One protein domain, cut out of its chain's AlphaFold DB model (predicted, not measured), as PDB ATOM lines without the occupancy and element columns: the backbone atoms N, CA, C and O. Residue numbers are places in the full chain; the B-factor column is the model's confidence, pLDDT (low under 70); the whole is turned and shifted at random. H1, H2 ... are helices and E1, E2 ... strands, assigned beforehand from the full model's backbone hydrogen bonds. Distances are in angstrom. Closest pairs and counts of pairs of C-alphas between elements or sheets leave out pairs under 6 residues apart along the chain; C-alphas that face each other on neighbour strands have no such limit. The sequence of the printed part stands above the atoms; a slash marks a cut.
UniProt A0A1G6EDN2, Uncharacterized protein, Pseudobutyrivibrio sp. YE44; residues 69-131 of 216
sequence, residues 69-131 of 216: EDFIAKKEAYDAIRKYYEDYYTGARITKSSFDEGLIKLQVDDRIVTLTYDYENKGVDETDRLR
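AT A GLANCE: This is residues 69 to 131 of the 216 residues of an uncharacterized protein of Pseudobutyrivibrio sp. YE44 (UniProt A0A1G6EDN2). A strongly twisted sheet of four antiparallel strands has one long helix, H1, packed slantwise over one face, while the other face is bare. The strands make a meander, each the antiparallel neighbour of the one before, and with H1 the sheet forms two layers. The printed part has 63 residues, with one named helix and four named strands in the order H1 E1 E2 E3 E4; the class is mixed, helices and strands. It is compact, with a radius of gyration of the C-alphas of 11.4 A, and only just elongated, spanning 38 by 19 by 18 A.

IN THESE COORDINATES: In the sheet, E1 is residues 93 to 98, 14.6 A long, E2 residues 103 to 108, 15.8 A, E3 residues 111 to 118, 21.4 A, and E4 residues 123 to 130, 22.7 A, ending at C-alpha 130 (4.908, -33.379, 40.960). H1, residues 69 to 88, begins at C-alpha 69 (-28.340, -46.659, 42.801) and is 28.8 A long.

HOW THE PARTS SIT: The sheet's order is E1 E2 E3 E4, with E1 and E4 as edge strands, which are apart. Its neighbours form three hairpins: E1 and E2 with N 95 and O 105 at 2.8 A, E2 and E3 with N 106 and O 113 at 2.8 A, E3 and E4 with N 114 and O 127 at 2.9 A, each within hydrogen-bond range. H1 is on the sheet at a height of 6.8 A, over E3 and, only just, E2, on which 3 of its C-alphas fall. It runs slantwise to the strands, only just, at 31 degrees to E3 on the local plane. The closest C-alphas of H1 and E3, those of Ala 77 and Tyr 117, are 5.5 A apart. Every O i to N i+4 pair in H1 is within hydrogen-bond range.

THE WHOLE: The two C-alphas farthest apart, those of Glu 69 and Asp 110, are 38.1 A from each other. The printed part has no cut, and its four links are tight. The mean pLDDT of the printed part is 78.5; residues 91, 100 to 101 and 129 to 131 are under 70.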
ATOM      1  N   GLU A  69     -28.537 -47.861  43.601       83.38
ATOM      2  CA  GLU A  69     -28.340 -46.659  42.801       83.38
ATOM      3  C   GLU A  69     -26.940 -46.075  43.021       83.38
ATOM      4  O   GLU A  69     -26.235 -45.812  42.045       83.38
ATOM      5  N   ASP A  70     -26.491 -45.978  44.277       81.31
ATOM      6  CA  ASP A  70     -25.135 -45.519  44.606       81.31
ATOM      7  C   ASP A  70     -24.073 -46.432  43.992       81.31
ATOM      8  O   ASP A  70     -23.063 -45.968  43.459       81.31
ATOM      9  N   PHE A  71     -24.301 -47.747  44.046       82.19
ATOM     10  CA  PHE A  71     -23.394 -48.714  43.443       82.19
ATOM     11  C   PHE A  71     -23.297 -48.532  41.922       82.19
ATOM     12  O   PHE A  71     -22.197 -48.535  41.370       82.19
ATOM     13  N   ILE A  72     -24.431 -48.354  41.239       82.75
ATOM     14  CA  ILE A  72     -24.460 -48.149  39.785       82.75
ATOM     15  C   ILE A  72     -23.711 -46.866  39.411       82.75
ATOM     16  O   ILE A  72     -22.900 -46.896  38.488       82.75
ATOM     17  N   ALA A  73     -23.909 -45.778  40.161       80.88
ATOM     18  CA  ALA A  73     -23.193 -44.524  39.941       80.88
ATOM     19  C   ALA A  73     -21.673 -44.682  40.131       80.88
ATOM     20  O   ALA A  73     -20.892 -44.221  39.298       80.88
ATOM     21  N   LYS A  74     -21.239 -45.397  41.179       82.31
ATOM     22  CA  LYS A  74     -19.818 -45.721  41.399       82.31
ATOM     23  C   LYS A  74     -19.240 -46.603  40.289       82.31
ATOM     24  O   LYS A  74     -18.092 -46.412  39.896       82.31
ATOM     25  N   LYS A  75     -20.023 -47.557  39.773       82.19
ATOM     26  CA  LYS A  75     -19.624 -48.415  38.648       82.19
ATOM     27  C   LYS A  75     -19.422 -47.604  37.374       82.19
ATOM     28  O   LYS A  75     -18.370 -47.725  36.759       82.19
ATOM     29  N   GLU A  76     -20.366 -46.728  37.039       83.06
ATOM     30  CA  GLU A  76     -20.247 -45.811  35.899       83.06
ATOM     31  C   GLU A  76     -18.996 -44.928  36.015       83.06
ATOM     32  O   GLU A  76     -18.212 -44.836  35.069       83.06
ATOM     33  N   ALA A  77     -18.758 -44.355  37.198       81.62
ATOM     34  CA  ALA A  77     -17.570 -43.558  37.481       81.62
ATOM     35  C   ALA A  77     -16.270 -44.357  37.290       81.62
ATOM     36  O   ALA A  77     -15.339 -43.902  36.623       81.62
ATOM     37  N   TYR A  78     -16.204 -45.565  37.853       82.50
ATOM     38  CA  TYR A  78     -15.029 -46.424  37.748       82.50
ATOM     39  C   TYR A  78     -14.740 -46.838  36.301       82.50
ATOM     40  O   TYR A  78     -13.593 -46.762  35.857       82.50
ATOM     41  N   ASP A  79     -15.773 -47.224  35.552       80.44
ATOM     42  CA  ASP A  79     -15.651 -47.622  34.149       80.44
ATOM     43  C   ASP A  79     -15.191 -46.442  33.275       80.44
ATOM     44  O   ASP A  79     -14.337 -46.615  32.401       80.44
ATOM     45  N   ALA A  80     -15.674 -45.225  33.550       82.00
ATOM     46  CA  ALA A  80     -15.229 -44.014  32.865       82.00
ATOM     47  C   ALA A  80     -13.743 -43.710  33.126       82.00
ATOM     48  O   ALA A  80     -12.989 -43.473  32.179       82.00
ATOM     49  N   ILE A  81     -13.296 -43.774  34.386       81.38
ATOM     50  CA  ILE A  81     -11.881 -43.577  34.744       81.38
ATOM     51  C   ILE A  81     -11.007 -44.647  34.090       81.38
ATOM     52  O   ILE A  81      -9.934 -44.339  33.568       81.38
ATOM     53  N   ARG A  82     -11.453 -45.908  34.103       78.12
ATOM     54  CA  ARG A  82     -10.713 -47.019  33.503       78.12
ATOM     55  C   ARG A  82     -10.564 -46.843  31.999       78.12
ATOM     56  O   ARG A  82      -9.459 -46.996  31.492       78.12
ATOM     57  N   LYS A  83     -11.636 -46.453  31.308       79.56
ATOM     58  CA  LYS A  83     -11.582 -46.127  29.882       79.56
ATOM     59  C   LYS A  83     -10.605 -44.984  29.607       79.56
ATOM     60  O   LYS A  83      -9.770 -45.098  28.724       79.56
ATOM     61  N   TYR A  84     -10.646 -43.918  30.407       81.81
ATOM     62  CA  TYR A  84      -9.710 -42.801  30.269       81.81
ATOM     63  C   TYR A  84      -8.251 -43.237  30.481       81.81
ATOM     64  O   TYR A  84      -7.354 -42.832  29.744       81.81
ATOM     65  N   TYR A  85      -7.997 -44.112  31.457       78.81
ATOM     66  CA  TYR A  85      -6.685 -44.731  31.639       78.81
ATOM     67  C   TYR A  85      -6.269 -45.564  30.417       78.81
ATOM     68  O   TYR A  85      -5.128 -45.459  29.974       78.81
ATOM     69  N   GLU A  86      -7.174 -46.373  29.867       76.38
ATOM     70  CA  GLU A  86      -6.912 -47.197  28.684       76.38
ATOM     71  C   GLU A  86      -6.646 -46.351  27.431       76.38
ATOM     72  O   GLU A  86      -5.816 -46.759  26.623       76.38
ATOM     73  N   ASP A  87      -7.270 -45.177  27.305       76.56
ATOM     74  CA  ASP A  87      -7.103 -44.265  26.169       76.56
ATOM     75  C   ASP A  87      -5.796 -43.443  26.244       76.56
ATOM     76  O   ASP A  87      -5.149 -43.225  25.218       76.56
ATOM     77  N   TYR A  88      -5.390 -42.985  27.440       77.69
ATOM     78  CA  TYR A  88      -4.305 -41.993  27.590       77.69
ATOM     79  C   TYR A  88      -3.087 -42.458  28.394       77.69
ATOM     80  O   TYR A  88      -1.996 -41.915  28.228       77.69
ATOM     81  N   TYR A  89      -3.250 -43.444  29.273       75.00
ATOM     82  CA  TYR A  89      -2.242 -43.828  30.265       75.00
ATOM     83  C   TYR A  89      -1.927 -45.325  30.260       75.00
ATOM     84  O   TYR A  89      -1.381 -45.850  31.233       75.00
ATOM     85  N   THR A  90      -2.236 -46.027  29.169       73.44
ATOM     86  CA  THR A  90      -2.001 -47.465  29.042       73.44
ATOM     87  C   THR A  90      -0.541 -47.805  29.354       73.44
ATOM     88  O   THR A  90       0.385 -47.302  28.721       73.44
ATOM     89  N   GLY A  91      -0.324 -48.675  30.342       64.69
ATOM     90  CA  GLY A  91       1.017 -49.091  30.767       64.69
ATOM     91  C   GLY A  91       1.637 -48.228  31.871       64.69
ATOM     92  O   GLY A  91       2.684 -48.600  32.405       64.69
ATOM     93  N   ALA A  92       0.995 -47.129  32.279       72.88
ATOM     94  CA  ALA A  92       1.389 -46.394  33.475       72.88
ATOM     95  C   ALA A  92       1.141 -47.235  34.735       72.88
ATOM     96  O   ALA A  92       0.145 -47.951  34.866       72.88
ATOM     97  N   ARG A  93       2.045 -47.139  35.716       75.62
ATOM     98  CA  ARG A  93       1.929 -47.940  36.939       75.62
ATOM     99  C   ARG A  93       0.799 -47.401  37.812       75.62
ATOM    100  O   ARG A  93       0.924 -46.320  38.384       75.62
ATOM    101  N   ILE A  94      -0.253 -48.190  38.012       78.44
ATOM    102  CA  ILE A  94      -1.303 -47.879  38.988       78.44
ATOM    103  C   ILE A  94      -0.728 -48.032  40.406       78.44
ATOM    104  O   ILE A  94      -0.266 -49.099  40.804       78.44
ATOM    105  N   THR A  95      -0.727 -46.941  41.169       77.56
ATOM    106  CA  THR A  95      -0.239 -46.882  42.561       77.56
ATOM    107  C   THR A  95      -1.359 -46.989  43.590       77.56
ATOM    108  O   THR A  95      -1.123 -47.466  44.698       77.56
ATOM    109  N   LYS A  96      -2.574 -46.557  43.239       77.06
ATOM    110  CA  LYS A  96      -3.793 -46.733  44.038       77.06
ATOM    111  C   LYS A  96      -4.978 -46.848  43.084       77.06
ATOM    112  O   LYS A  96      -5.075 -46.054  42.159       77.06
ATOM    113  N   SER A  97      -5.878 -47.787  43.331       77.12
ATOM    114  CA  SER A  97      -7.186 -47.871  42.675       77.12
ATOM    115  C   SER A  97      -8.224 -48.034  43.774       77.12
ATOM    116  O   SER A  97      -8.082 -48.928  44.606       77.12
ATOM    117  N   SER A  98      -9.216 -47.151  43.818       74.94
ATOM    118  CA  SER A  98     -10.294 -47.204  44.802       74.94
ATOM    119  C   SER A  98     -11.629 -47.033  44.102       74.94
ATOM    120  O   SER A  98     -11.929 -45.962  43.575       74.94
ATOM    121  N   PHE A  99     -12.423 -48.102  44.118       72.06
ATOM    122  CA  PHE A  99     -13.793 -48.088  43.622       72.06
ATOM    123  C   PHE A  99     -14.671 -47.153  44.463       72.06
ATOM    124  O   PHE A  99     -15.378 -46.309  43.926       72.06
ATOM    125  N   ASP A 100     -14.561 -47.245  45.792       68.12
ATOM    126  CA  ASP A 100     -15.379 -46.453  46.714       68.12
ATOM    127  C   ASP A 100     -15.083 -44.956  46.665       68.12
ATOM    128  O   ASP A 100     -16.003 -44.150  46.784       68.12
ATOM    129  N   GLU A 101     -13.812 -44.587  46.500       68.19
ATOM    130  CA  GLU A 101     -13.405 -43.182  46.393       68.19
ATOM    131  C   GLU A 101     -13.515 -42.653  44.949       68.19
ATOM    132  O   GLU A 101     -13.258 -41.474  44.728       68.19
ATOM    133  N   GLY A 102     -13.846 -43.507  43.969       74.19
ATOM    134  CA  GLY A 102     -13.935 -43.123  42.559       74.19
ATOM    135  C   GLY A 102     -12.630 -42.535  42.018       74.19
ATOM    136  O   GLY A 102     -12.651 -41.495  41.361       74.19
ATOM    137  N   LEU A 103     -11.485 -43.153  42.340       81.62
ATOM    138  CA  LEU A 103     -10.185 -42.623  41.932       81.62
ATOM    139  C   LEU A 103      -9.162 -43.689  41.560       81.62
ATOM    140  O   LEU A 103      -9.077 -44.761  42.168       81.62
ATOM    141  N   ILE A 104      -8.303 -43.327  40.609       78.44
ATOM    142  CA  ILE A 104      -7.117 -44.088  40.222       78.44
ATOM    143  C   ILE A 104      -5.904 -43.156  40.274       78.44
ATOM    144  O   ILE A 104      -5.885 -42.092  39.667       78.44
ATOM    145  N   LYS A 105      -4.860 -43.553  41.005       81.50
ATOM    146  CA  LYS A 105      -3.566 -42.864  41.031       81.50
ATOM    147  C   LYS A 105      -2.561 -43.616  40.190       81.50
ATOM    148  O   LYS A 105      -2.282 -44.787  40.445       81.50
ATOM    149  N   LEU A 106      -1.943 -42.907  39.268       82.75
ATOM    150  CA  LEU A 106      -0.978 -43.408  38.311       82.75
ATOM    151  C   LEU A 106       0.389 -42.800  38.604       82.75
ATOM    152  O   LEU A 106       0.500 -41.623  38.946       82.75
ATOM    153  N   GLN A 107       1.436 -43.598  38.461       80.12
ATOM    154  CA  GLN A 107       2.801 -43.108  38.391       80.12
ATOM    155  C   GLN A 107       3.212 -43.041  36.922       80.12
ATOM    156  O   GLN A 107       3.286 -44.071  36.248       80.12
ATOM    157  N   VAL A 108       3.503 -41.825  36.471       82.31
ATOM    158  CA  VAL A 108       3.973 -41.511  35.120       82.31
ATOM    159  C   VAL A 108       5.301 -40.782  35.282       82.31
ATOM    160  O   VAL A 108       5.331 -39.656  35.779       82.31
ATOM    161  N   ASP A 109       6.404 -41.445  34.937       79.31
ATOM    162  CA  ASP A 109       7.768 -40.942  35.138       79.31
ATOM    163  C   ASP A 109       8.006 -40.430  36.582       79.31
ATOM    164  O   ASP A 109       7.884 -41.185  37.559       79.31
ATOM    165  N   ASP A 110       8.307 -39.134  36.726       77.06
ATOM    166  CA  ASP A 110       8.548 -38.428  37.993       77.06
ATOM    167  C   ASP A 110       7.281 -37.810  38.619       77.06
ATOM    168  O   ASP A 110       7.356 -37.061  39.602       77.06
ATOM    169  N   ARG A 111       6.099 -38.112  38.077       78.81
ATOM    170  CA  ARG A 111       4.821 -37.498  38.461       78.81
ATOM    171  C   ARG A 111       3.815 -38.521  38.968       78.81
ATOM    172  O   ARG A 111       3.879 -39.712  38.654       78.81
ATOM    173  N   ILE A 112       2.897 -38.043  39.807       84.19
ATOM    174  CA  ILE A 112       1.727 -38.805  40.239       84.19
ATOM    175  C   ILE A 112       0.495 -38.114  39.677       84.19
ATOM    176  O   ILE A 112       0.115 -37.039  40.138       84.19
ATOM    177  N   VAL A 113      -0.138 -38.776  38.720       84.81
ATOM    178  CA  VAL A 113      -1.404 -38.344  38.138       84.81
ATOM    179  C   VAL A 113      -2.529 -38.991  38.932       84.81
ATOM    180  O   VAL A 113      -2.506 -40.192  39.196       84.81
ATOM    181  N   THR A 114      -3.494 -38.200  39.379       87.75
ATOM    182  CA  THR A 114      -4.717 -38.704  40.010       87.75
ATOM    183  C   THR A 114      -5.871 -38.473  39.054       87.75
ATOM    184  O   THR A 114      -6.134 -37.330  38.697       87.75
ATOM    185  N   LEU A 115      -6.530 -39.557  38.657       85.00
ATOM    186  CA  LEU A 115      -7.766 -39.537  37.894       85.00
ATOM    187  C   LEU A 115      -8.937 -39.669  38.865       85.00
ATOM    188  O   LEU A 115      -8.961 -40.601  39.677       85.00
ATOM    189  N   THR A 116      -9.886 -38.749  38.781       87.00
ATOM    190  CA  THR A 116     -11.119 -38.731  39.578       87.00
ATOM    191  C   THR A 116     -12.309 -38.544  38.660       87.00
ATOM    192  O   THR A 116     -12.215 -37.814  37.681       87.00
ATOM    193  N   TYR A 117     -13.430 -39.186  38.967       83.81
ATOM    194  CA  TYR A 117     -14.656 -38.948  38.214       83.81
ATOM    195  C   TYR A 117     -15.361 -37.692  38.724       83.81
ATOM    196  O   TYR A 117     -15.633 -37.573  39.921       83.81
ATOM    197  N   ASP A 118     -15.669 -36.780  37.812       83.69
ATOM    198  CA  ASP A 118     -16.524 -35.631  38.060       83.69
ATOM    199  C   ASP A 118     -17.977 -36.003  37.741       83.69
ATOM    200  O   ASP A 118     -18.367 -36.181  36.582       83.69
ATOM    201  N   TYR A 119     -18.787 -36.117  38.794       78.81
ATOM    202  CA  TYR A 119     -20.206 -36.447  38.690       78.81
ATOM    203  C   TYR A 119     -21.048 -35.311  38.090       78.81
ATOM    204  O   TYR A 119     -22.116 -35.597  37.546       78.81
ATOM    205  N   GLU A 120     -20.599 -34.054  38.159       80.44
ATOM    206  CA  GLU A 120     -21.334 -32.909  37.607       80.44
ATOM    207  C   GLU A 120     -21.198 -32.860  36.084       80.44
ATOM    208  O   GLU A 120     -22.197 -32.773  35.366       80.44
ATOM    209  N   ASN A 121     -19.966 -32.988  35.583       81.44
ATOM    210  CA  ASN A 121     -19.675 -32.940  34.149       81.44
ATOM    211  C   ASN A 121     -19.697 -34.317  33.465       81.44
ATOM    212  O   ASN A 121     -19.548 -34.392  32.244       81.44
ATOM    213  N   LYS A 122     -19.897 -35.402  34.229       81.00
ATOM    214  CA  LYS A 122     -19.810 -36.799  33.762       81.00
ATOM    215  C   LYS A 122     -18.505 -37.078  33.011       81.00
ATOM    216  O   LYS A 122     -18.498 -37.667  31.927       81.00
ATOM    217  N   GLY A 123     -17.405 -36.592  33.576       82.00
ATOM    218  CA  GLY A 123     -16.077 -36.609  32.971       82.00
ATOM    219  C   GLY A 123     -15.022 -37.154  33.921       82.00
ATOM    220  O   GLY A 123     -15.285 -37.399  35.094       82.00
ATOM    221  N   VAL A 124     -13.813 -37.365  33.406       85.00
ATOM    222  CA  VAL A 124     -12.658 -37.729  34.231       85.00
ATOM    223  C   VAL A 124     -11.782 -36.498  34.371       85.00
ATOM    224  O   VAL A 124     -11.255 -35.996  33.382       85.00
ATOM    225  N   ASP A 125     -11.624 -36.044  35.607       84.69
ATOM    226  CA  ASP A 125     -10.704 -34.982  35.965       84.69
ATOM    227  C   ASP A 125      -9.315 -35.546  36.229       84.69
ATOM    228  O   ASP A 125      -9.130 -36.569  36.900       84.69
ATOM    229  N   GLU A 126      -8.319 -34.824  35.728       84.62
ATOM    230  CA  GLU A 126      -6.914 -35.138  35.907       84.62
ATOM    231  C   GLU A 126      -6.260 -34.115  36.837       84.62
ATOM    232  O   GLU A 126      -6.225 -32.917  36.561       84.62
ATOM    233  N   THR A 127      -5.680 -34.592  37.937       83.94
ATOM    234  CA  THR A 127      -4.821 -33.774  38.796       83.94
ATOM    235  C   THR A 127      -3.399 -34.311  38.783       83.94
ATOM    236  O   THR A 127      -3.116 -35.372  39.349       83.94
ATOM    237  N   ASP A 128      -2.482 -33.541  38.201       75.50
ATOM    238  CA  ASP A 128      -1.054 -33.841  38.207       75.50
ATOM    239  C   ASP A 128      -0.377 -33.276  39.465       75.50
ATOM    240  O   ASP A 128      -0.456 -32.084  39.778       75.50
ATOM    241  N   ARG A 129       0.300 -34.146  40.215       64.00
ATOM    242  CA  ARG A 129       1.156 -33.758  41.333       64.00
ATOM    243  C   ARG A 129       2.587 -34.162  41.016       64.00
ATOM    244  O   ARG A 129       2.925 -35.349  40.977       64.00
ATOM    245  N   LEU A 130       3.462 -33.162  40.906       55.44
ATOM    246  CA  LEU A 130       4.908 -33.379  40.960       55.44
ATOM    247  C   LEU A 130       5.234 -34.163  42.233       55.44
ATOM    248  O   LEU A 130       4.780 -33.796  43.325       55.44
ATOM    249  N   ARG A 131       6.030 -35.236  42.118       49.34
ATOM    250  CA  ARG A 131       6.519 -35.913  43.321       49.34
ATOM    251  C   ARG A 131       7.232 -34.884  44.199       49.34
ATOM    252  O   ARG A 131       8.082 -34.146  43.694       49.34
TER     253      ARG A 131